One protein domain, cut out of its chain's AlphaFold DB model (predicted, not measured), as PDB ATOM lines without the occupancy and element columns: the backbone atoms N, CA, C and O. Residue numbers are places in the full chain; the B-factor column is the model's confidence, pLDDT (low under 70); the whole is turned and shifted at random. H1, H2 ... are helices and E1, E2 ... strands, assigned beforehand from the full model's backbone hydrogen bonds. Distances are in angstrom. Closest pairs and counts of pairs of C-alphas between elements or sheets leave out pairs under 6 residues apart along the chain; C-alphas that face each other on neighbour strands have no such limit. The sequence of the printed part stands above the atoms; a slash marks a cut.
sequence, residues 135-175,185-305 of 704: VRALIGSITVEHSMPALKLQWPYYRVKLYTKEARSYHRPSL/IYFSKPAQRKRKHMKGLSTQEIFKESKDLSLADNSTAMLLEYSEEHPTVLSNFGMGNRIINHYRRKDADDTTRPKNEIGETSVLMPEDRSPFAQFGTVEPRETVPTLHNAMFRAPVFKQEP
ATOM      1  N   VAL A 135     -23.286  10.282 -25.579       48.59
ATOM      2  CA  VAL A 135     -22.811   9.037 -26.167       48.59
ATOM      3  C   VAL A 135     -23.786   8.664 -27.265       48.59
ATOM      4  O   VAL A 135     -24.971   8.434 -27.001       48.59
ATOM      5  N   ARG A 136     -23.305   8.710 -28.504       45.19
ATOM      6  CA  ARG A 136     -24.138   8.522 -29.678       45.19
ATOM      7  C   ARG A 136     -24.750   7.133 -29.550       45.19
ATOM      8  O   ARG A 136     -24.055   6.124 -29.608       45.19
ATOM      9  N   ALA A 137     -26.062   7.060 -29.343       50.53
ATOM     10  CA  ALA A 137     -26.806   5.805 -29.382       50.53
ATOM     11  C   ALA A 137     -26.964   5.357 -30.847       50.53
ATOM     12  O   ALA A 137     -28.065   5.098 -31.320       50.53
ATOM     13  N   LEU A 138     -25.857   5.321 -31.596       46.56
ATOM     14  CA  LEU A 138     -25.811   5.036 -33.027       46.56
ATOM     15  C   LEU A 138     -25.780   3.527 -33.295       46.56
ATOM     16  O   LEU A 138     -25.288   3.073 -34.321       46.56
ATOM     17  N   ILE A 139     -26.367   2.727 -32.405       54.16
ATOM     18  CA  ILE A 139     -26.828   1.401 -32.799       54.16
ATOM     19  C   ILE A 139     -28.171   1.651 -33.482       54.16
ATOM     20  O   ILE A 139     -29.228   1.526 -32.868       54.16
ATOM     21  N   GLY A 140     -28.117   2.104 -34.738       52.19
ATOM     22  CA  GLY A 140     -29.312   2.282 -35.556       52.19
ATOM     23  C   GLY A 140     -30.171   1.019 -35.508       52.19
ATOM     24  O   GLY A 140     -29.653  -0.089 -35.347       52.19
ATOM     25  N   SER A 141     -31.491   1.165 -35.619       58.94
ATOM     26  CA  SER A 141     -32.376   0.019 -35.817       58.94
ATOM     27  C   SER A 141     -32.021  -0.618 -37.159       58.94
ATOM     28  O   SER A 141     -32.443  -0.151 -38.217       58.94
ATOM     29  N   ILE A 142     -31.172  -1.639 -37.128       73.31
ATOM     30  CA  ILE A 142     -30.763  -2.352 -38.325       73.31
ATOM     31  C   ILE A 142     -31.973  -3.162 -38.773       73.31
ATOM     32  O   ILE A 142     -32.367  -4.125 -38.121       73.31
ATOM     33  N   THR A 143     -32.588  -2.742 -39.875       80.31
ATOM     34  CA  THR A 143     -33.738  -3.443 -40.437       80.31
ATOM     35  C   THR A 143     -33.292  -4.803 -40.961       80.31
ATOM     36  O   THR A 143     -32.275  -4.928 -41.656       80.31
ATOM     37  N   VAL A 144     -34.051  -5.829 -40.594       88.38
ATOM     38  CA  VAL A 144     -33.850  -7.209 -41.024       88.38
ATOM     39  C   VAL A 144     -34.889  -7.518 -42.092       88.38
ATOM     40  O   VAL A 144     -36.069  -7.220 -41.926       88.38
ATOM     41  N   GLU A 145     -34.450  -8.086 -43.210       90.19
ATOM     42  CA  GLU A 145     -35.354  -8.500 -44.278       90.19
ATOM     43  C   GLU A 145     -35.752  -9.965 -44.097       90.19
ATOM     44  O   GLU A 145     -34.899 -10.831 -43.899       90.19
ATOM     45  N   HIS A 146     -37.050 -10.255 -44.190       92.19
ATOM     46  CA  HIS A 146     -37.594 -11.607 -44.082       92.19
ATOM     47  C   HIS A 146     -38.079 -12.108 -45.445       92.19
ATOM     48  O   HIS A 146     -38.441 -11.330 -46.332       92.19
ATOM     49  N   SER A 147     -38.115 -13.428 -45.605       93.44
ATOM     50  CA  SER A 147     -38.698 -14.070 -46.786       93.44
ATOM     51  C   SER A 147     -40.225 -13.921 -46.831       93.44
ATOM     52  O   SER A 147     -40.883 -13.689 -45.812       93.44
ATOM     53  N   MET A 148     -40.825 -14.133 -48.006       87.00
ATOM     54  CA  MET A 148     -42.284 -14.070 -48.151       87.00
ATOM     55  C   MET A 148     -43.047 -15.147 -47.364       87.00
ATOM     56  O   MET A 148     -44.090 -14.809 -46.804       87.00
ATOM     57  N   PRO A 149     -42.586 -16.414 -47.268       87.00
ATOM     58  CA  PRO A 149     -43.195 -17.405 -46.378       87.00
ATOM     59  C   PRO A 149     -43.260 -16.960 -44.915       87.00
ATOM     60  O   PRO A 149     -44.263 -17.223 -44.252       87.00
ATOM     61  N   ALA A 150     -42.227 -16.263 -44.429       88.25
ATOM     62  CA  ALA A 150     -42.224 -15.699 -43.086       88.25
ATOM     63  C   ALA A 150     -43.255 -14.580 -42.971       88.25
ATOM     64  O   ALA A 150     -44.187 -14.725 -42.196       88.25
ATOM     65  N   LEU A 151     -43.186 -13.540 -43.808       85.62
ATOM     66  CA  LEU A 151     -44.121 -12.398 -43.770       85.62
ATOM     67  C   LEU A 151     -45.602 -12.796 -43.894       85.62
ATOM     68  O   LEU A 151     -46.478 -12.072 -43.431       85.62
ATOM     69  N   LYS A 152     -45.887 -13.941 -44.521       80.62
ATOM     70  CA  LYS A 152     -47.234 -14.518 -44.637       80.62
ATOM     71  C   LYS A 152     -47.644 -15.413 -43.465       80.62
ATOM     72  O   LYS A 152     -48.738 -15.964 -43.517       80.62
ATOM     73  N   LEU A 153     -46.776 -15.623 -42.477       78.94
ATOM     74  CA  LEU A 153     -46.954 -16.583 -41.383       78.94
ATOM     75  C   LEU A 153     -47.372 -17.962 -41.916       78.94
ATOM     76  O   LEU A 153     -48.344 -18.576 -41.476       78.94
ATOM     77  N   GLN A 154     -46.652 -18.438 -42.934       74.25
ATOM     78  CA  GLN A 154     -47.089 -19.577 -43.731       74.25
ATOM     79  C   GLN A 154     -47.133 -20.885 -42.919       74.25
ATOM     80  O   GLN A 154     -46.144 -21.320 -42.327       74.25
ATOM     81  N   TRP A 155     -48.255 -21.599 -42.997       70.00
ATOM     82  CA  TRP A 155     -48.368 -22.975 -42.504       70.00
ATOM     83  C   TRP A 155     -47.601 -23.970 -43.384       70.00
ATOM     84  O   TRP A 155     -47.641 -23.835 -44.614       70.00
ATOM     85  N   PRO A 156     -46.961 -25.020 -42.832       76.06
ATOM     86  CA  PRO A 156     -46.956 -25.490 -41.435       76.06
ATOM     87  C   PRO A 156     -45.881 -24.877 -40.529       76.06
ATOM     88  O   PRO A 156     -45.663 -25.376 -39.422       76.06
ATOM     89  N   TYR A 157     -45.187 -23.844 -41.006       81.62
ATOM     90  CA  TYR A 157     -44.020 -23.282 -40.335       81.62
ATOM     91  C   TYR A 157     -44.385 -22.387 -39.153       81.62
ATOM     92  O   TYR A 157     -43.746 -22.479 -38.113       81.62
ATOM     93  N   TYR A 158     -45.434 -21.579 -39.301       78.31
ATOM     94  CA  TYR A 158     -45.988 -20.754 -38.230       78.31
ATOM     95  C   TYR A 158     -47.313 -21.356 -37.768       78.31
ATOM     96  O   TYR A 158     -48.179 -21.711 -38.578       78.31
ATOM     97  N   ARG A 159     -47.454 -21.528 -36.456       69.81
ATOM     98  CA  ARG A 159     -48.601 -22.195 -35.831       69.81
ATOM     99  C   ARG A 159     -49.248 -21.250 -34.838       69.81
ATOM    100  O   ARG A 159     -48.579 -20.429 -34.235       69.81
ATOM    101  N   VAL A 160     -50.557 -21.399 -34.662       67.88
ATOM    102  CA  VAL A 160     -51.326 -20.569 -33.722       67.88
ATOM    103  C   VAL A 160     -51.066 -20.987 -32.271       67.88
ATOM    104  O   VAL A 160     -51.110 -20.162 -31.367       67.88
ATOM    105  N   LYS A 161     -50.803 -22.277 -32.039       72.62
ATOM    106  CA  LYS A 161     -50.535 -22.844 -30.717       72.62
ATOM    107  C   LYS A 161     -49.570 -24.013 -30.840       72.62
ATOM    108  O   LYS A 161     -49.724 -24.838 -31.745       72.62
ATOM    109  N   LEU A 162     -48.626 -24.107 -29.912       75.38
ATOM    110  CA  LEU A 162     -47.739 -25.256 -29.784       75.38
ATOM    111  C   LEU A 162     -48.412 -26.332 -28.925       75.38
ATOM    112  O   LEU A 162     -48.839 -26.086 -27.794       75.38
ATOM    113  N   TYR A 163     -48.519 -27.549 -29.457       79.69
ATOM    114  CA  TYR A 163     -48.976 -28.696 -28.668       79.69
ATOM    115  C   TYR A 163     -47.869 -29.176 -27.723       79.69
ATOM    116  O   TYR A 163     -46.689 -28.968 -27.987       79.69
ATOM    117  N   THR A 164     -48.225 -29.895 -26.655       87.56
ATOM    118  CA  THR A 164     -47.296 -30.364 -25.606       87.56
ATOM    119  C   THR A 164     -46.011 -30.990 -26.151       87.56
ATOM    120  O   THR A 164     -44.914 -30.591 -25.776       87.56
ATOM    121  N   LYS A 165     -46.132 -31.941 -27.086       87.81
ATOM    122  CA  LYS A 165     -44.973 -32.620 -27.684       87.81
ATOM    123  C   LYS A 165     -44.070 -31.665 -28.468       87.81
ATOM    124  O   LYS A 165     -42.861 -31.855 -28.513       87.81
ATOM    125  N   GLU A 166     -44.665 -30.670 -29.103       84.19
ATOM    126  CA  GLU A 166     -43.984 -29.724 -29.984       84.19
ATOM    127  C   GLU A 166     -43.310 -28.625 -29.179       84.19
ATOM    128  O   GLU A 166     -42.180 -28.284 -29.484       84.19
ATOM    129  N   ALA A 167     -43.946 -28.158 -28.103       88.62
ATOM    130  CA  ALA A 167     -43.329 -27.257 -27.137       88.62
ATOM    131  C   ALA A 167     -42.093 -27.899 -26.475       88.62
ATOM    132  O   ALA A 167     -41.058 -27.254 -26.364       88.62
ATOM    133  N   ARG A 168     -42.154 -29.198 -26.132       91.75
ATOM    134  CA  ARG A 168     -41.000 -29.957 -25.597       91.75
ATOM    135  C   ARG A 168     -39.867 -30.171 -26.605       91.75
ATOM    136  O   ARG A 168     -38.721 -30.344 -26.219       91.75
ATOM    137  N   SER A 169     -40.191 -30.217 -27.897       92.25
ATOM    138  CA  SER A 169     -39.229 -30.444 -28.988       92.25
ATOM    139  C   SER A 169     -39.096 -29.224 -29.900       92.25
ATOM    140  O   SER A 169     -38.823 -29.353 -31.097       92.25
ATOM    141  N   TYR A 170     -39.306 -28.030 -29.341       92.38
ATOM    142  CA  TYR A 170     -39.251 -26.777 -30.081       92.38
ATOM    143  C   TYR A 170     -37.846 -26.587 -30.667       92.38
ATOM    144  O   TYR A 170     -36.852 -26.782 -29.974       92.38
ATOM    145  N   HIS A 171     -37.762 -26.323 -31.978       93.44
ATOM    146  CA  HIS A 171     -36.519 -26.343 -32.777       93.44
ATOM    147  C   HIS A 171     -35.687 -27.643 -32.725       93.44
ATOM    148  O   HIS A 171     -34.579 -27.685 -33.252       93.44
ATOM    149  N   ARG A 172     -36.231 -28.746 -32.190       93.88
ATOM    150  CA  ARG A 172     -35.580 -30.070 -32.122       93.88
ATOM    151  C   ARG A 172     -36.453 -31.171 -32.752       93.88
ATOM    152  O   ARG A 172     -36.826 -32.137 -32.079       93.88
ATOM    153  N   PRO A 173     -36.838 -31.053 -34.038       88.62
ATOM    154  CA  PRO A 173     -37.714 -32.028 -34.675       88.62
ATOM    155  C   PRO A 173     -37.030 -33.392 -34.822       88.62
ATOM    156  O   PRO A 173     -35.966 -33.520 -35.422       88.62
ATOM    157  N   SER A 174     -37.693 -34.449 -34.351       85.19
ATOM    158  CA  SER A 174     -37.234 -35.828 -34.553       85.19
ATOM    159  C   SER A 174     -37.222 -36.190 -36.045       85.19
ATOM    160  O   SER A 174     -38.242 -36.013 -36.727       85.19
ATOM    161  N   LEU A 175     -36.129 -36.774 -36.540       84.44
ATOM    162  CA  LEU A 175     -36.063 -37.315 -37.897       84.44
ATOM    163  C   LEU A 175     -36.985 -38.541 -38.032       84.44
ATOM    164  O   LEU A 175     -36.805 -39.546 -37.353       84.44
ATOM    165  N   ILE A 185     -31.963 -45.280 -49.145       85.44
ATOM    166  CA  ILE A 185     -31.930 -43.824 -49.326       85.44
ATOM    167  C   ILE A 185     -30.965 -43.491 -50.463       85.44
ATOM    168  O   ILE A 185     -29.797 -43.864 -50.416       85.44
ATOM    169  N   TYR A 186     -31.448 -42.749 -51.460       87.31
ATOM    170  CA  TYR A 186     -30.646 -42.280 -52.588       87.31
ATOM    171  C   TYR A 186     -30.362 -40.782 -52.473       87.31
ATOM    172  O   TYR A 186     -31.235 -40.000 -52.090       87.31
ATOM    173  N   PHE A 187     -29.156 -40.374 -52.866       89.88
ATOM    174  CA  PHE A 187     -28.781 -38.967 -52.957       89.88
ATOM    175  C   PHE A 187     -29.121 -38.411 -54.340       89.88
ATOM    176  O   PHE A 187     -28.787 -38.995 -55.368       89.88
ATOM    177  N   SER A 188     -29.794 -37.262 -54.359       88.75
ATOM    178  CA  SER A 188     -30.094 -36.519 -55.585       88.75
ATOM    179  C   SER A 188     -29.080 -35.394 -55.784       88.75
ATOM    180  O   SER A 188     -28.589 -34.822 -54.813       88.75
ATOM    181  N   LYS A 189     -28.789 -35.045 -57.042       89.12
ATOM    182  CA  LYS A 189     -27.932 -33.892 -57.354       89.12
ATOM    183  C   LYS A 189     -28.621 -32.584 -56.914       89.12
ATOM    184  O   LYS A 189     -29.810 -32.432 -57.207       89.12
ATOM    185  N   PRO A 190     -27.909 -31.642 -56.263       87.88
ATOM    186  CA  PRO A 190     -28.477 -30.350 -55.877       87.88
ATOM    187  C   PRO A 190     -28.952 -29.526 -57.080       87.88
ATOM    188  O   PRO A 190     -28.337 -29.547 -58.151       87.88
ATOM    189  N   ALA A 191     -30.030 -28.765 -56.891       87.25
ATOM    190  CA  ALA A 191     -30.533 -27.834 -57.897       87.25
ATOM    191  C   ALA A 191     -29.535 -26.684 -58.144       87.25
ATOM    192  O   ALA A 191     -28.825 -26.251 -57.245       87.25
ATOM    193  N   GLN A 192     -29.479 -26.152 -59.366       88.56
ATOM    194  CA  GLN A 192     -28.573 -25.050 -59.712       88.56
ATOM    195  C   GLN A 192     -29.364 -23.762 -59.947       88.56
ATOM    196  O   GLN A 192     -30.155 -23.674 -60.889       88.56
ATOM    197  N   ARG A 193     -29.126 -22.739 -59.125       85.69
ATOM    198  CA  ARG A 193     -29.667 -21.386 -59.296       85.69
ATOM    199  C   ARG A 193     -28.573 -20.460 -59.823       85.69
ATOM    200  O   ARG A 193     -27.471 -20.395 -59.279       85.69
ATOM    201  N   LYS A 194     -28.848 -19.727 -60.909       89.12
ATOM    202  CA  LYS A 194     -27.858 -18.798 -61.488       89.12
ATOM    203  C   LYS A 194     -27.922 -17.455 -60.762       89.12
ATOM    204  O   LYS A 194     -28.973 -16.817 -60.760       89.12
ATOM    205  N   ARG A 195     -26.780 -16.969 -60.259       85.69
ATOM    206  CA  ARG A 195     -26.665 -15.687 -59.524       85.69
ATOM    207  C   ARG A 195     -27.243 -14.488 -60.288       85.69
ATOM    208  O   ARG A 195     -27.798 -13.587 -59.673       85.69
ATOM    209  N   LYS A 196     -27.191 -14.504 -61.628       88.19
ATOM    210  CA  LYS A 196     -27.771 -13.449 -62.481       88.19
ATOM    211  C   LYS A 196     -29.275 -13.232 -62.281       88.19
ATOM    212  O   LYS A 196     -29.734 -12.120 -62.470       88.19
ATOM    213  N   HIS A 197     -30.022 -14.271 -61.897       85.44
ATOM    214  CA  HIS A 197     -31.466 -14.168 -61.657       85.44
ATOM    215  C   HIS A 197     -31.804 -13.624 -60.268       85.44
ATOM    216  O   HIS A 197     -32.962 -13.345 -60.008       85.44
ATOM    217  N   MET A 198     -30.812 -13.494 -59.387       85.25
ATOM    218  CA  MET A 198     -30.980 -13.056 -57.997       85.25
ATOM    219  C   MET A 198     -30.443 -11.637 -57.788       85.25
ATOM    220  O   MET A 198     -30.762 -10.977 -56.805       85.25
ATOM    221  N   LYS A 199     -29.576 -11.168 -58.692       88.25
ATOM    222  CA  LYS A 199     -28.897  -9.880 -58.564       88.25
ATOM    223  C   LYS A 199     -29.901  -8.736 -58.739       88.25
ATOM    224  O   LYS A 199     -30.525  -8.634 -59.787       88.25
ATOM    225  N   GLY A 200     -29.988  -7.860 -57.738       87.31
ATOM    226  CA  GLY A 200     -30.829  -6.658 -57.770       87.31
ATOM    227  C   GLY A 200     -32.292  -6.879 -57.382       87.31
ATOM    228  O   GLY A 200     -33.045  -5.914 -57.364       87.31
ATOM    229  N   LEU A 201     -32.687  -8.113 -57.059       89.81
ATOM    230  CA  LEU A 201     -34.005  -8.411 -56.504       89.81
ATOM    231  C   LEU A 201     -34.001  -8.227 -54.985       89.81
ATOM    232  O   LEU A 201     -32.984  -8.450 -54.324       89.81
ATOM    233  N   SER A 202     -35.153  -7.863 -54.434       90.00
ATOM    234  CA  SER A 202     -35.353  -7.818 -52.985       90.00
ATOM    235  C   SER A 202     -35.365  -9.228 -52.376       90.00
ATOM    236  O   SER A 202     -35.702 -10.210 -53.045       90.00
ATOM    237  N   THR A 203     -35.077  -9.345 -51.075       89.19
ATOM    238  CA  THR A 203     -35.152 -10.629 -50.343       89.19
ATOM    239  C   THR A 203     -36.523 -11.301 -50.493       89.19
ATOM    240  O   THR A 203     -36.619 -12.523 -50.604       89.19
ATOM    241  N   GLN A 204     -37.594 -10.508 -50.567       89.25
ATOM    242  CA  GLN A 204     -38.967 -10.993 -50.725       89.25
ATOM    243  C   GLN A 204     -39.229 -11.600 -52.111       89.25
ATOM    244  O   GLN A 204     -39.914 -12.616 -52.228       89.25
ATOM    245  N   GLU A 205     -38.680 -11.000 -53.165       90.00
ATOM    246  CA  GLU A 205     -38.801 -11.512 -54.534       90.00
ATOM    247  C   GLU A 205     -37.941 -12.752 -54.752       90.00
ATOM    248  O   GLU A 205     -38.363 -13.688 -55.433       90.00
ATOM    249  N   ILE A 206     -36.758 -12.768 -54.136       91.44
ATOM    250  CA  ILE A 206     -35.837 -13.899 -54.156       91.44
ATOM    251  C   ILE A 206     -36.450 -15.119 -53.455       91.44
ATOM    252  O   ILE A 206     -36.461 -16.222 -54.008       91.44
ATOM    253  N   PHE A 207     -36.960 -14.929 -52.237       92.12
ATOM    254  CA  PHE A 207     -37.517 -15.989 -51.399       92.12
ATOM    255  C   PHE A 207     -39.041 -15.901 -51.364       92.12
ATOM    256  O   PHE A 207     -39.653 -15.672 -50.315       92.12
ATOM    257  N   LYS A 208     -39.659 -16.070 -52.538       89.38
ATOM    258  CA  LYS A 208     -41.109 -15.949 -52.716       89.38
ATOM    259  C   LYS A 208     -41.873 -17.173 -52.208       89.38
ATOM    260  O   LYS A 208     -42.955 -17.029 -51.632       89.38
ATOM    261  N   GLU A 209     -41.341 -18.370 -52.442       85.88
ATOM    262  CA  GLU A 209     -41.949 -19.646 -52.060       85.88
ATOM    263  C   GLU A 209     -41.062 -20.423 -51.078       85.88
ATOM    264  O   GLU A 209     -39.849 -20.251 -51.020       85.88
ATOM    265  N   SER A 210     -41.646 -21.367 -50.336       87.31
ATOM    266  CA  SER A 210     -40.897 -22.216 -49.397       87.31
ATOM    267  C   SER A 210     -39.812 -23.070 -50.064       87.31
ATOM    268  O   SER A 210     -38.805 -23.380 -49.435       87.31
ATOM    269  N   LYS A 211     -39.975 -23.414 -51.351       86.88
ATOM    270  CA  LYS A 211     -38.945 -24.111 -52.140       86.88
ATOM    271  C   LYS A 211     -37.668 -23.279 -52.303       86.88
ATOM    272  O   LYS A 211     -36.615 -23.852 -52.560       86.88
ATOM    273  N   ASP A 212     -37.776 -21.954 -52.190       88.88
ATOM    274  CA  ASP A 212     -36.665 -21.021 -52.372       88.88
ATOM    275  C   ASP A 212     -35.758 -20.931 -51.151       88.88
ATOM    276  O   ASP A 212     -34.621 -20.496 -51.276       88.88
ATOM    277  N   LEU A 213     -36.235 -21.415 -50.005       90.88
ATOM    278  CA  LEU A 213     -35.483 -21.548 -48.757       90.88
ATOM    279  C   LEU A 213     -34.872 -22.952 -48.593       90.88
ATOM    280  O   LEU A 213     -34.423 -23.320 -47.510       90.88
ATOM    281  N   SER A 214     -34.909 -23.783 -49.639       88.31
ATOM    282  CA  SER A 214     -34.327 -25.121 -49.593       88.31
ATOM    283  C   SER A 214     -32.806 -25.051 -49.689       88.31
ATOM    284  O   SER A 214     -32.282 -24.451 -50.615       88.31
ATOM    285  N   LEU A 215     -32.111 -25.767 -48.804       88.44
ATOM    286  CA  LEU A 215     -30.655 -25.945 -48.870       88.44
ATOM    287  C   LEU A 215     -30.214 -26.971 -49.934       88.44
ATOM    288  O   LEU A 215     -29.032 -27.251 -50.078       88.44
ATOM    289  N   ALA A 216     -31.155 -27.579 -50.666       87.69
ATOM    290  CA  ALA A 216     -30.875 -28.601 -51.679       87.69
ATOM    291  C   ALA A 216     -30.472 -28.002 -53.043       87.69
ATOM    292  O   ALA A 216     -30.769 -28.580 -54.095       87.69
ATOM    293  N   ASP A 217     -29.844 -26.831 -53.039       87.19
ATOM    294  CA  ASP A 217     -29.370 -26.131 -54.225       87.19
ATOM    295  C   ASP A 217     -27.878 -25.766 -54.117       87.19
ATOM    296  O   ASP A 217     -27.146 -26.320 -53.301       87.19
ATOM    297  N   ASN A 218     -27.395 -24.893 -54.998       89.50
ATOM    298  CA  ASN A 218     -26.012 -24.421 -55.027       89.50
ATOM    299  C   ASN A 218     -25.776 -23.167 -54.163       89.50
ATOM    300  O   ASN A 218     -24.817 -22.430 -54.415       89.50
ATOM    301  N   SER A 219     -26.662 -22.877 -53.206       87.62
ATOM    302  CA  SER A 219     -26.478 -21.783 -52.253       87.62
ATOM    303  C   SER A 219     -25.428 -22.120 -51.189       87.62
ATOM    304  O   SER A 219     -25.109 -23.278 -50.926       87.62
ATOM    305  N   THR A 220     -24.855 -21.080 -50.583       88.25
ATOM    306  CA  THR A 220     -23.949 -21.224 -49.440       88.25
ATOM    307  C   THR A 220     -24.775 -21.272 -48.159       88.25
ATOM    308  O   THR A 220     -25.592 -20.384 -47.925       88.25
ATOM    309  N   ALA A 221     -24.542 -22.282 -47.321       88.75
ATOM    310  CA  ALA A 221     -25.180 -22.409 -46.016       88.75
ATOM    311  C   ALA A 221     -24.224 -21.976 -44.897       88.75
ATOM    312  O   ALA A 221     -23.027 -22.247 -44.952       88.75
ATOM    313  N   MET A 222     -24.776 -21.337 -43.868       89.75
ATOM    314  CA  MET A 222     -24.104 -21.073 -42.598       89.75
ATOM    315  C   MET A 222     -24.837 -21.856 -41.513       89.75
ATOM    316  O   MET A 222     -26.059 -21.756 -41.405       89.75
ATOM    317  N   LEU A 223     -24.092 -22.628 -40.726       92.12
ATOM    318  CA  LEU A 223     -24.627 -23.341 -39.572       92.12
ATOM    319  C   LEU A 223     -24.348 -22.508 -38.325       92.12
ATOM    320  O   LEU A 223     -23.213 -22.106 -38.087       92.12
ATOM    321  N   LEU A 224     -25.403 -22.225 -37.568       93.12
ATOM    322  CA  LEU A 224     -25.338 -21.501 -36.306       93.12
ATOM    323  C   LEU A 224     -25.748 -22.475 -35.206       93.12
ATOM    324  O   LEU A 224     -26.927 -22.804 -35.075       93.12
ATOM    325  N   GLU A 225     -24.761 -22.970 -34.470       94.56
ATOM    326  CA  GLU A 225     -24.983 -23.760 -33.264       94.56
ATOM    327  C   GLU A 225     -25.108 -22.814 -32.069       94.56
ATOM    328  O   GLU A 225     -24.288 -21.915 -31.884       94.56
ATOM    329  N   TYR A 226     -26.172 -22.982 -31.287       95.38
ATOM    330  CA  TYR A 226     -26.397 -22.194 -30.081       95.38
ATOM    331  C   TYR A 226     -25.735 -22.907 -28.905       95.38
ATOM    332  O   TYR A 226     -25.983 -24.090 -28.689       95.38
ATOM    333  N   SER A 227     -24.914 -22.186 -28.139       94.62
ATOM    334  CA  SER A 227     -24.263 -22.723 -26.937       94.62
ATOM    335  C   SER A 227     -25.234 -22.910 -25.767       94.62
ATOM    336  O   SER A 227     -24.993 -23.724 -24.884       94.62
ATOM    337  N   GLU A 228     -26.314 -22.129 -25.732       93.25
ATOM    338  CA  GLU A 228     -27.375 -22.269 -24.737       93.25
ATOM    339  C   GLU A 228     -28.253 -23.474 -25.083       93.25
ATOM    340  O   GLU A 228     -28.695 -23.613 -26.224       93.25
ATOM    341  N   GLU A 229     -28.567 -24.314 -24.092       91.75
ATOM    342  CA  GLU A 229     -29.490 -25.432 -24.301       91.75
ATOM    343  C   GLU A 229     -30.870 -24.914 -24.736       91.75
ATOM    344  O   GLU A 229     -31.424 -25.355 -25.746       91.75
ATOM    345  N   HIS A 230     -31.406 -23.932 -24.010       90.94
ATOM    346  CA  HIS A 230     -32.701 -23.314 -24.282       90.94
ATOM    347  C   HIS A 230     -32.543 -21.805 -24.512       90.94
ATOM    348  O   HIS A 230     -32.769 -21.025 -23.585       90.94
ATOM    349  N   PRO A 231     -32.175 -21.372 -25.736       93.38
ATOM    350  CA  PRO A 231     -32.096 -19.953 -26.056       93.38
ATOM    351  C   PRO A 231     -33.428 -19.257 -25.778       93.38
ATOM    352  O   PRO A 231     -34.493 -19.809 -26.064       93.38
ATOM    353  N   THR A 232     -33.379 -18.029 -25.252       90.56
ATOM    354  CA  THR A 232     -34.592 -17.306 -24.815       90.56
ATOM    355  C   THR A 232     -35.610 -17.141 -25.945       90.56
ATOM    356  O   THR A 232     -36.811 -17.228 -25.713       90.56
ATOM    357  N   VAL A 233     -35.145 -16.901 -27.171       93.44
ATOM    358  CA  VAL A 233     -35.983 -16.778 -28.366       93.44
ATOM    359  C   VAL A 233     -35.174 -17.172 -29.599       93.44
ATOM    360  O   VAL A 233     -33.975 -16.915 -29.678       93.44
ATOM    361  N   LEU A 234     -35.831 -17.800 -30.574       93.19
ATOM    362  CA  LEU A 234     -35.211 -18.310 -31.796       93.19
ATOM    363  C   LEU A 234     -35.937 -17.785 -33.034       93.19
ATOM    364  O   LEU A 234     -37.138 -17.530 -33.010       93.19
ATOM    365  N   SER A 235     -35.203 -17.635 -34.139       94.50
ATOM    366  CA  SER A 235     -35.798 -17.308 -35.439       94.50
ATOM    367  C   SER A 235     -36.555 -18.501 -36.018       94.50
ATOM    368  O   SER A 235     -36.011 -19.599 -36.120       94.50
ATOM    369  N   ASN A 236     -37.788 -18.269 -36.464       92.56
ATOM    370  CA  ASN A 236     -38.588 -19.258 -37.181       92.56
ATOM    371  C   ASN A 236     -38.240 -19.317 -38.683       92.56
ATOM    372  O   ASN A 236     -37.460 -18.526 -39.221       92.56
ATOM    373  N   PHE A 237     -38.821 -20.295 -39.384       93.31
ATOM    374  CA  PHE A 237     -38.555 -20.553 -40.800       93.31
ATOM    375  C   PHE A 237     -38.743 -19.304 -41.673       93.31
ATOM    376  O   PHE A 237     -39.802 -18.672 -41.679       93.31
ATOM    377  N   GLY A 238     -37.718 -18.984 -42.460       92.69
ATOM    378  CA  GLY A 238     -37.747 -17.871 -43.402       92.69
ATOM    379  C   GLY A 238     -37.550 -16.484 -42.778       92.69
ATOM    380  O   GLY A 238     -37.616 -15.494 -43.515       92.69
ATOM    381  N   MET A 239     -37.323 -16.380 -41.463       94.00
ATOM    382  CA  MET A 239     -36.889 -15.123 -40.853       94.00
ATOM    383  C   MET A 239     -35.430 -14.837 -41.212       94.00
ATOM    384  O   MET A 239     -34.591 -15.737 -41.190       94.00
ATOM    385  N   GLY A 240     -35.131 -13.581 -41.544       93.06
ATOM    386  CA  GLY A 240     -33.764 -13.145 -41.789       93.06
ATOM    387  C   GLY A 240     -32.978 -12.944 -40.499       93.06
ATOM    388  O   GLY A 240     -33.537 -12.682 -39.437       93.06
ATOM    389  N   ASN A 241     -31.660 -13.027 -40.625       94.00
ATOM    390  CA  ASN A 241     -30.693 -12.636 -39.610       94.00
ATOM    391  C   ASN A 241     -29.550 -11.889 -40.302       94.00
ATOM    392  O   ASN A 241     -29.214 -12.204 -41.447       94.00
ATOM    393  N   ARG A 242     -28.941 -10.908 -39.632       93.19
ATOM    394  CA  ARG A 242     -27.777 -10.181 -40.157       93.19
ATOM    395  C   ARG A 242     -26.540 -10.529 -39.349       93.19
ATOM    396  O   ARG A 242     -26.571 -10.488 -38.127       93.19
ATOM    397  N   ILE A 243     -25.449 -10.835 -40.045       94.06
ATOM    398  CA  ILE A 243     -24.123 -10.942 -39.435       94.06
ATOM    399  C   ILE A 243     -23.450  -9.582 -39.568       94.06
ATOM    400  O   ILE A 243     -23.262  -9.088 -40.683       94.06
ATOM    401  N   ILE A 244     -23.117  -8.969 -38.438       93.50
ATOM    402  CA  ILE A 244     -22.475  -7.659 -38.374       93.50
ATOM    403  C   ILE A 244     -21.138  -7.813 -37.674       93.50
ATOM    404  O   ILE A 244     -21.065  -8.320 -36.561       93.50
ATOM    405  N   ASN A 245     -20.082  -7.341 -38.318       94.75
ATOM    406  CA  ASN A 245     -18.742  -7.309 -37.760       94.75
ATOM    407  C   ASN A 245     -18.534  -5.941 -37.112       94.75
ATOM    408  O   ASN A 245     -18.280  -4.955 -37.811       94.75
ATOM    409  N   HIS A 246     -18.696  -5.865 -35.793       93.88
ATOM    410  CA  HIS A 246     -18.487  -4.628 -35.050       93.88
ATOM    411  C   HIS A 246     -16.995  -4.401 -34.836       93.88
ATOM    412  O   HIS A 246     -16.356  -5.171 -34.127       93.88
ATOM    413  N   TYR A 247     -16.458  -3.346 -35.443       94.44
ATOM    414  CA  TYR A 247     -15.060  -2.946 -35.310       94.44
ATOM    415  C   TYR A 247     -14.960  -1.640 -34.530       94.44
ATOM    416  O   TYR A 247     -15.541  -0.647 -34.966       94.44
ATOM    417  N   ARG A 248     -14.230  -1.604 -33.410       93.44
ATOM    418  CA  ARG A 248     -13.997  -0.351 -32.672       93.44
ATOM    419  C   ARG A 248     -12.681   0.285 -33.106       93.44
ATOM    420  O   ARG A 248     -11.628  -0.343 -33.018       93.44
ATOM    421  N   ARG A 249     -12.739   1.547 -33.532       93.00
ATOM    422  CA  ARG A 249     -11.550   2.350 -33.857       93.00
ATOM    423  C   ARG A 249     -10.655   2.532 -32.637       93.00
ATOM    424  O   ARG A 249     -11.153   2.619 -31.516       93.00
ATOM    425  N   LYS A 250      -9.342   2.612 -32.863       91.44
ATOM    426  CA  LYS A 250      -8.399   2.955 -31.789       91.44
ATOM    427  C   LYS A 250      -8.623   4.383 -31.290       91.44
ATOM    428  O   LYS A 250      -8.844   4.594 -30.107       91.44
ATOM    429  N   ASP A 251      -8.582   5.314 -32.235       89.19
ATOM    430  CA  ASP A 251      -8.616   6.759 -32.037       89.19
ATOM    431  C   ASP A 251      -9.494   7.379 -33.144       89.19
ATOM    432  O   ASP A 251      -9.850   6.700 -34.115       89.19
ATOM    433  N   ALA A 252      -9.836   8.666 -33.039       87.00
ATOM    434  CA  ALA A 252     -10.655   9.356 -34.045       87.00
ATOM    435  C   ALA A 252     -10.043   9.309 -35.465       87.00
ATOM    436  O   ALA A 252     -10.780   9.226 -36.452       87.00
ATOM    437  N   ASP A 253      -8.709   9.267 -35.548       88.00
ATOM    438  CA  ASP A 253      -7.928   9.249 -36.791       88.00
ATOM    439  C   ASP A 253      -7.844   7.866 -37.461       88.00
ATOM    440  O   ASP A 253      -7.350   7.733 -38.581       88.00
ATOM    441  N   ASP A 254      -8.318   6.810 -36.798       88.88
ATOM    442  CA  ASP A 254      -8.257   5.453 -37.331       88.88
ATOM    443  C   ASP A 254      -9.266   5.270 -38.475       88.88
ATOM    444  O   ASP A 254     -10.462   5.097 -38.257       88.88
ATOM    445  N   THR A 255      -8.802   5.288 -39.724       88.69
ATOM    446  CA  THR A 255      -9.662   5.104 -40.905       88.69
ATOM    447  C   THR A 255      -9.858   3.642 -41.301       88.69
ATOM    448  O   THR A 255     -10.411   3.365 -42.371       88.69
ATOM    449  N   THR A 256      -9.393   2.684 -40.498       90.44
ATOM    450  CA  THR A 256      -9.463   1.273 -40.876       90.44
ATOM    451  C   THR A 256     -10.907   0.763 -40.898       90.44
ATOM    452  O   THR A 256     -11.767   1.127 -40.091       90.44
ATOM    453  N   ARG A 257     -11.192  -0.090 -41.887       90.88
ATOM    454  CA  ARG A 257     -12.465  -0.804 -42.021       90.88
ATOM    455  C   ARG A 257     -12.185  -2.245 -42.447       90.88
ATOM    456  O   ARG A 257     -12.085  -2.502 -43.651       90.88
ATOM    457  N   PRO A 258     -12.038  -3.175 -41.487       90.56
ATOM    458  CA  PRO A 258     -11.800  -4.583 -41.782       90.56
ATOM    459  C   PRO A 258     -12.897  -5.155 -42.682       90.56
ATOM    460  O   PRO A 258     -14.073  -4.837 -42.509       90.56
ATOM    461  N   LYS A 259     -12.522  -5.983 -43.659       89.94
ATOM    462  CA  LYS A 259     -13.461  -6.712 -44.520       89.94
ATOM    463  C   LYS A 259     -13.331  -8.196 -44.213       89.94
ATOM    464  O   LYS A 259     -12.320  -8.799 -44.556       89.94
ATOM    465  N   ASN A 260     -14.353  -8.758 -43.582       85.69
ATOM    466  CA  ASN A 260     -14.414 -10.189 -43.303       85.69
ATOM    467  C   ASN A 260     -15.064 -10.923 -44.484       85.69
ATOM    468  O   ASN A 260     -15.771 -10.316 -45.290       85.69
ATOM    469  N   GLU A 261     -14.849 -12.237 -44.569       84.81
ATOM    470  CA  GLU A 261     -15.454 -13.094 -45.601       84.81
ATOM    471  C   GLU A 261     -16.987 -13.047 -45.575       84.81
ATOM    472  O   GLU A 261     -17.637 -13.121 -46.618       84.81
ATOM    473  N   ILE A 262     -17.557 -12.934 -44.372       87.88
ATOM    474  CA  ILE A 262     -18.996 -12.940 -44.137       87.88
ATOM    475  C   ILE A 262     -19.377 -11.782 -43.213       87.88
ATOM    476  O   ILE A 262     -18.661 -11.453 -42.266       87.88
ATOM    477  N   GLY A 263     -20.543 -11.196 -43.479       89.81
ATOM    478  CA  GLY A 263     -21.140 -10.141 -42.670       89.81
ATOM    479  C   GLY A 263     -20.734  -8.730 -43.084       89.81
ATOM    480  O   GLY A 263     -19.802  -8.509 -43.856       89.81
ATOM    481  N   GLU A 264     -21.473  -7.755 -42.570       90.69
ATOM    482  CA  GLU A 264     -21.259  -6.339 -42.847       90.69
ATOM    483  C   GLU A 264     -20.444  -5.678 -41.739       90.69
ATOM    484  O   GLU A 264     -20.763  -5.809 -40.561       90.69
ATOM    485  N   THR A 265     -19.409  -4.920 -42.101       92.31
ATOM    486  CA  THR A 265     -18.595  -4.196 -41.117       92.31
ATOM    487  C   THR A 265     -19.283  -2.917 -40.653       92.31
ATOM    488  O   THR A 265     -19.454  -1.981 -41.447       92.31
ATOM    489  N   SER A 266     -19.592  -2.866 -39.357       91.69
ATOM    490  CA  SER A 266     -20.091  -1.697 -38.630       91.69
ATOM    491  C   SER A 266     -18.957  -1.122 -37.783       91.69
ATOM    492  O   SER A 266     -18.426  -1.795 -36.903       91.69
ATOM    493  N   VAL A 267     -18.551   0.111 -38.085       91.31
ATOM    494  CA  VAL A 267     -17.438   0.782 -37.402       91.31
ATOM    495  C   VAL A 267     -17.984   1.603 -36.236       91.31
ATOM    496  O   VAL A 267     -18.869   2.431 -36.439       91.31
ATOM    497  N   LEU A 268     -17.453   1.357 -35.043       90.88
ATOM    498  CA  LEU A 268     -17.761   2.051 -33.797       90.88
ATOM    499  C   LEU A 268     -16.646   3.051 -33.482       90.88
ATOM    500  O   LEU A 268     -15.457   2.720 -33.587       90.88
ATOM    501  N   MET A 269     -17.025   4.255 -33.067       89.94
ATOM    502  CA  MET A 269     -16.097   5.250 -32.531       89.94
ATOM    503  C   MET A 269     -15.620   4.842 -31.126       89.94
ATOM    504  O   MET A 269     -16.312   4.068 -30.452       89.94
ATOM    505  N   PRO A 270     -14.465   5.343 -30.647       88.06
ATOM    506  CA  PRO A 270     -13.978   5.040 -29.300       88.06
ATOM    507  C   PRO A 270     -15.009   5.347 -28.203       88.06
ATOM    508  O   PRO A 270     -15.138   4.572 -27.255       88.06
ATOM    509  N   GLU A 271     -15.811   6.397 -28.379       86.56
ATOM    510  CA  GLU A 271     -16.828   6.867 -27.433       86.56
ATOM    511  C   GLU A 271     -18.183   6.149 -27.578       86.56
ATOM    512  O   GLU A 271     -19.051   6.286 -26.711       86.56
ATOM    513  N   ASP A 272     -18.399   5.384 -28.654       86.94
ATOM    514  CA  ASP A 272     -19.684   4.733 -28.914       86.94
ATOM    515  C   ASP A 272     -19.952   3.601 -27.912       86.94
ATOM    516  O   ASP A 272     -19.073   2.803 -27.556       86.94
ATOM    517  N   ARG A 273     -21.218   3.472 -27.492       86.38
ATOM    518  CA  ARG A 273     -21.664   2.358 -26.640       86.38
ATOM    519  C   ARG A 273     -21.448   1.015 -27.331       86.38
ATOM    520  O   ARG A 273     -21.598   0.876 -28.541       86.38
ATOM    521  N   SER A 274     -21.130   0.008 -26.525       90.12
ATOM    522  CA  SER A 274     -21.026  -1.367 -27.002       90.12
ATOM    523  C   SER A 274     -22.375  -1.875 -27.542       90.12
ATOM    524  O   SER A 274     -23.416  -1.592 -26.938       90.12
ATOM    525  N   PRO A 275     -22.381  -2.675 -28.628       90.19
ATOM    526  CA  PRO A 275     -23.584  -3.345 -29.125       90.19
ATOM    527  C   PRO A 275     -24.165  -4.372 -28.139       90.19
ATOM    528  O   PRO A 275     -25.318  -4.773 -28.293       90.19
ATOM    529  N   PHE A 276     -23.402  -4.762 -27.114       92.56
ATOM    530  CA  PHE A 276     -23.779  -5.732 -26.079       92.56
ATOM    531  C   PHE A 276     -24.193  -5.062 -24.754       92.56
ATOM    532  O   PHE A 276     -24.009  -5.621 -23.670       92.56
ATOM    533  N   ALA A 277     -24.736  -3.841 -24.833       88.94
ATOM    534  CA  ALA A 277     -25.097  -3.019 -23.677       88.94
ATOM    535  C   ALA A 277     -23.915  -2.882 -22.692       88.94
ATOM    536  O   ALA A 277     -22.794  -2.611 -23.114       88.94
ATOM    537  N   GLN A 278     -24.154  -3.052 -21.389       89.25
ATOM    538  CA  GLN A 278     -23.100  -3.044 -20.368       89.25
ATOM    539  C   GLN A 278     -22.462  -4.422 -20.125       89.25
ATOM    540  O   GLN A 278     -21.577  -4.520 -19.283       89.25
ATOM    541  N   PHE A 279     -22.927  -5.476 -20.811       91.94
ATOM    542  CA  PHE A 279     -22.563  -6.873 -20.531       91.94
ATOM    543  C   PHE A 279     -21.436  -7.418 -21.415       91.94
ATOM    544  O   PHE A 279     -20.857  -8.449 -21.099       91.94
ATOM    545  N   GLY A 280     -21.095  -6.718 -22.494       91.06
ATOM    546  CA  GLY A 280     -19.963  -7.066 -23.346       91.06
ATOM    547  C   GLY A 280     -19.309  -5.822 -23.919       91.06
ATOM    548  O   GLY A 280     -19.945  -4.774 -24.051       91.06
ATOM    549  N   THR A 281     -18.036  -5.929 -24.279       90.25
ATOM    550  CA  THR A 281     -17.247  -4.836 -24.855       90.25
ATOM    551  C   THR A 281     -16.582  -5.285 -26.149       90.25
ATOM    552  O   THR A 281     -16.215  -6.446 -26.302       90.25
ATOM    553  N   VAL A 282     -16.440  -4.348 -27.083       92.75
ATOM    554  CA  VAL A 282     -15.576  -4.498 -28.260       92.75
ATOM    555  C   VAL A 282     -14.349  -3.657 -27.965       92.75
ATOM    556  O   VAL A 282     -14.500  -2.442 -27.820       92.75
ATOM    557  N   GLU A 283     -13.185  -4.274 -27.799       92.56
ATOM    558  CA  GLU A 283     -11.967  -3.540 -27.447       92.56
ATOM    559  C   GLU A 283     -11.475  -2.664 -28.622       92.56
ATOM    560  O   GLU A 283     -11.807  -2.918 -29.784       92.56
ATOM    561  N   PRO A 284     -10.704  -1.592 -28.376       93.25
ATOM    562  CA  PRO A 284     -10.126  -0.797 -29.455       93.25
ATOM    563  C   PRO A 284      -9.263  -1.659 -30.389       93.25
ATOM    564  O   PRO A 284      -8.411  -2.422 -29.936       93.25
ATOM    565  N   ARG A 285      -9.457  -1.502 -31.703       91.44
ATOM    566  CA  ARG A 285      -8.878  -2.320 -32.789       91.44
ATOM    567  C   ARG A 285      -9.364  -3.767 -32.846       91.44
ATOM    568  O   ARG A 285      -8.817  -4.555 -33.618       91.44
ATOM    569  N   GLU A 286     -10.390  -4.117 -32.090       92.12
ATOM    570  CA  GLU A 286     -11.000  -5.434 -32.146       92.12
ATOM    571  C   GLU A 286     -12.186  -5.468 -33.109       92.12
ATOM    572  O   GLU A 286     -12.942  -4.500 -33.222       92.12
ATOM    573  N   THR A 287     -12.367  -6.611 -33.778       93.38
ATOM    574  CA  THR A 287     -13.588  -6.931 -34.523       93.38
ATOM    575  C   THR A 287     -14.323  -8.072 -33.832       93.38
ATOM    576  O   THR A 287     -13.766  -9.160 -33.706       93.38
ATOM    577  N   VAL A 288     -15.583  -7.857 -33.453       94.50
ATOM    578  CA  VAL A 288     -16.463  -8.909 -32.923       94.50
ATOM    579  C   VAL A 288     -17.586  -9.179 -33.928       94.50
ATOM    580  O   VAL A 288     -18.426  -8.300 -34.153       94.50
ATOM    581  N   PRO A 289     -17.606 -10.363 -34.568       95.12
ATOM    582  CA  PRO A 289     -18.743 -10.820 -35.356       95.12
ATOM    583  C   PRO A 289     -19.967 -11.055 -34.466       95.12
ATOM    584  O   PRO A 289     -19.884 -11.723 -33.436       95.12
ATOM    585  N   THR A 290     -21.119 -10.543 -34.887       94.81
ATOM    586  CA  THR A 290     -22.362 -10.577 -34.113       94.81
ATOM    587  C   THR A 290     -23.531 -10.983 -34.995       94.81
ATOM    588  O   THR A 290     -23.775 -10.386 -36.046       94.81
ATOM    589  N   LEU A 291     -24.296 -11.969 -34.536       94.75
ATOM    590  CA  LEU A 291     -25.614 -12.294 -35.058       94.75
ATOM    591  C   LEU A 291     -26.623 -11.283 -34.522       94.75
ATOM    592  O   LEU A 291     -26.747 -11.098 -33.311       94.75
ATOM    593  N   HIS A 292     -27.332 -10.620 -35.426       92.50
ATOM    594  CA  HIS A 292     -28.245  -9.534 -35.110       92.50
ATOM    595  C   HIS A 292     -29.605  -9.772 -35.753       92.50
ATOM    596  O   HIS A 292     -29.728  -9.901 -36.978       92.50
ATOM    597  N   ASN A 293     -30.638  -9.733 -34.921       91.75
ATOM    598  CA  ASN A 293     -32.015  -9.543 -35.343       91.75
ATOM    599  C   ASN A 293     -32.748  -8.617 -34.353       91.75
ATOM    600  O   ASN A 293     -32.140  -8.061 -33.439       91.75
ATOM    601  N   ALA A 294     -34.049  -8.410 -34.554       89.50
ATOM    602  CA  ALA A 294     -34.851  -7.560 -33.678       89.50
ATOM    603  C   ALA A 294     -35.112  -8.169 -32.282       89.50
ATOM    604  O   ALA A 294     -35.517  -7.448 -31.375       89.50
ATOM    605  N   MET A 295     -34.875  -9.472 -32.103       91.38
ATOM    606  CA  MET A 295     -35.172 -10.216 -30.876       91.38
ATOM    607  C   MET A 295     -33.948 -10.347 -29.961       91.38
ATOM    608  O   MET A 295     -34.077 -10.243 -28.745       91.38
ATOM    609  N   PHE A 296     -32.757 -10.561 -30.525       92.12
ATOM    610  CA  PHE A 296     -31.517 -10.749 -29.776       92.12
ATOM    611  C   PHE A 296     -30.272 -10.330 -30.570       92.12
ATOM    612  O   PHE A 296     -30.279 -10.175 -31.796       92.12
ATOM    613  N   ARG A 297     -29.170 -10.160 -29.833       93.00
ATOM    614  CA  ARG A 297     -27.819  -9.958 -30.364       93.00
ATOM    615  C   ARG A 297     -26.887 -10.928 -29.662       93.00
ATOM    616  O   ARG A 297     -26.854 -10.935 -28.436       93.00
ATOM    617  N   ALA A 298     -26.130 -11.707 -30.423       94.75
ATOM    618  CA  ALA A 298     -25.217 -12.702 -29.871       94.75
ATOM    619  C   ALA A 298     -23.866 -12.659 -30.603       94.75
ATOM    620  O   ALA A 298     -23.864 -12.574 -31.835       94.75
ATOM    621  N   PRO A 299     -22.724 -12.691 -29.891       95.38
ATOM    622  CA  PRO A 299     -21.426 -12.859 -30.539       95.38
ATOM    623  C   PRO A 299     -21.368 -14.225 -31.235       95.38
ATOM    624  O   PRO A 299     -21.909 -15.205 -30.724       95.38
ATOM    625  N   VAL A 300     -20.725 -14.289 -32.402       95.38
ATOM    626  CA  VAL A 300     -20.542 -15.541 -33.151       95.38
ATOM    627  C   VAL A 300     -19.068 -15.859 -33.332       95.38
ATOM    628  O   VAL A 300     -18.246 -14.977 -33.581       95.38
ATOM    629  N   PHE A 301     -18.757 -17.147 -33.249       94.06
ATOM    630  CA  PHE A 301     -17.404 -17.678 -33.322       94.06
ATOM    631  C   PHE A 301     -17.338 -18.651 -34.493       94.06
ATOM    632  O   PHE A 301     -18.142 -19.577 -34.589       94.06
ATOM    633  N   LYS A 302     -16.435 -18.390 -35.441       92.31
ATOM    634  CA  LYS A 302     -16.273 -19.236 -36.628       92.31
ATOM    635  C   LYS A 302     -15.524 -20.506 -36.223       92.31
ATOM    636  O   LYS A 302     -14.458 -20.411 -35.628       92.31
ATOM    637  N   GLN A 303     -16.077 -21.653 -36.594       91.25
ATOM    638  CA  GLN A 303     -15.506 -22.982 -36.382       91.25
ATOM    639  C   GLN A 303     -15.511 -23.757 -37.709       91.25
ATOM    640  O   GLN A 303     -16.271 -23.419 -38.624       91.25
ATOM    641  N   GLU A 304     -14.671 -24.786 -37.820       88.75
ATOM    642  CA  GLU A 304     -14.609 -25.629 -39.018       88.75
ATOM    643  C   GLU A 304     -15.777 -26.637 -39.048       88.75
ATOM    644  O   GLU A 304     -15.958 -27.412 -38.104       88.75
ATOM    645  N   PRO A 305     -16.612 -26.642 -40.105       86.31
ATOM    646  CA  PRO A 305     -17.805 -27.477 -40.152       86.31
ATOM    647  C   PRO A 305     -17.490 -28.939 -40.499       86.31
ATOM    648  O   PRO A 305     -16.633 -29.243 -41.327       86.31
TER     649      PRO A 305
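AT A GLANCE: This is residues 135 to 175 and 185 to 305 of the 704 residues of an uncharacterized protein of Pseudogymnoascus sp. 23342-1-I1 (UniProt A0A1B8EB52). With little regular structure, this is mostly loop: a small, strongly twisted four-strand sheet toward one end of the long axis, and four very short helices among long loops toward the other, where residues 163 to 169, with H2, stick out. The 162 printed residues include, in order, H1 H2 H3 H4 E1 E2 E3 E4; the sheet, E2 E1 E3 E4, is mixed. The class is mixed, with 38 residues in named elements; the whole is loose, radius of gyration of the C-alphas 18.8 A, spans 57 by 43 by 32 A.

HOW THE PARTS SIT: Start at H1, residues 148 to 151, close but not clearly touching H3, residues 203 to 206: the closest C-alphas, of Met 148 and Gln 204, are 5.2 A apart. H2, residues 164 to 168, touches no helix; its O i to N i+4 pair is within hydrogen-bond range. H4, residues 210 to 213, is close but not clearly touching H1. H1, H3 and H4 are too short for such a pair. E1, residues 242 to 248, is parallel to E2, residues 264 to 268 (N 245 and O 264, 2.8 A), and antiparallel to E3, residues 287 to 292 (N 244 and O 290, 2.9 A). E3 and E4, residues 297 to 299, form a hairpin (N 291 and O 298, 2.8 A).

IN THESE COORDINATES: Find C-alpha 148 at (-42.284, -14.070, -48.151), where H1 begins. E1 runs 18.5 A, E3 14.9 A; E4 ends at C-alpha 299, (-21.426, -12.859, -30.539).

THE WHOLE: Residues 176 to 184 are cut out; C-alphas 175 and 185 are 13.8 A apart. H4 to E1 is among the long links. Residues 135 to 141 and 159 to 160 have pLDDT under 70.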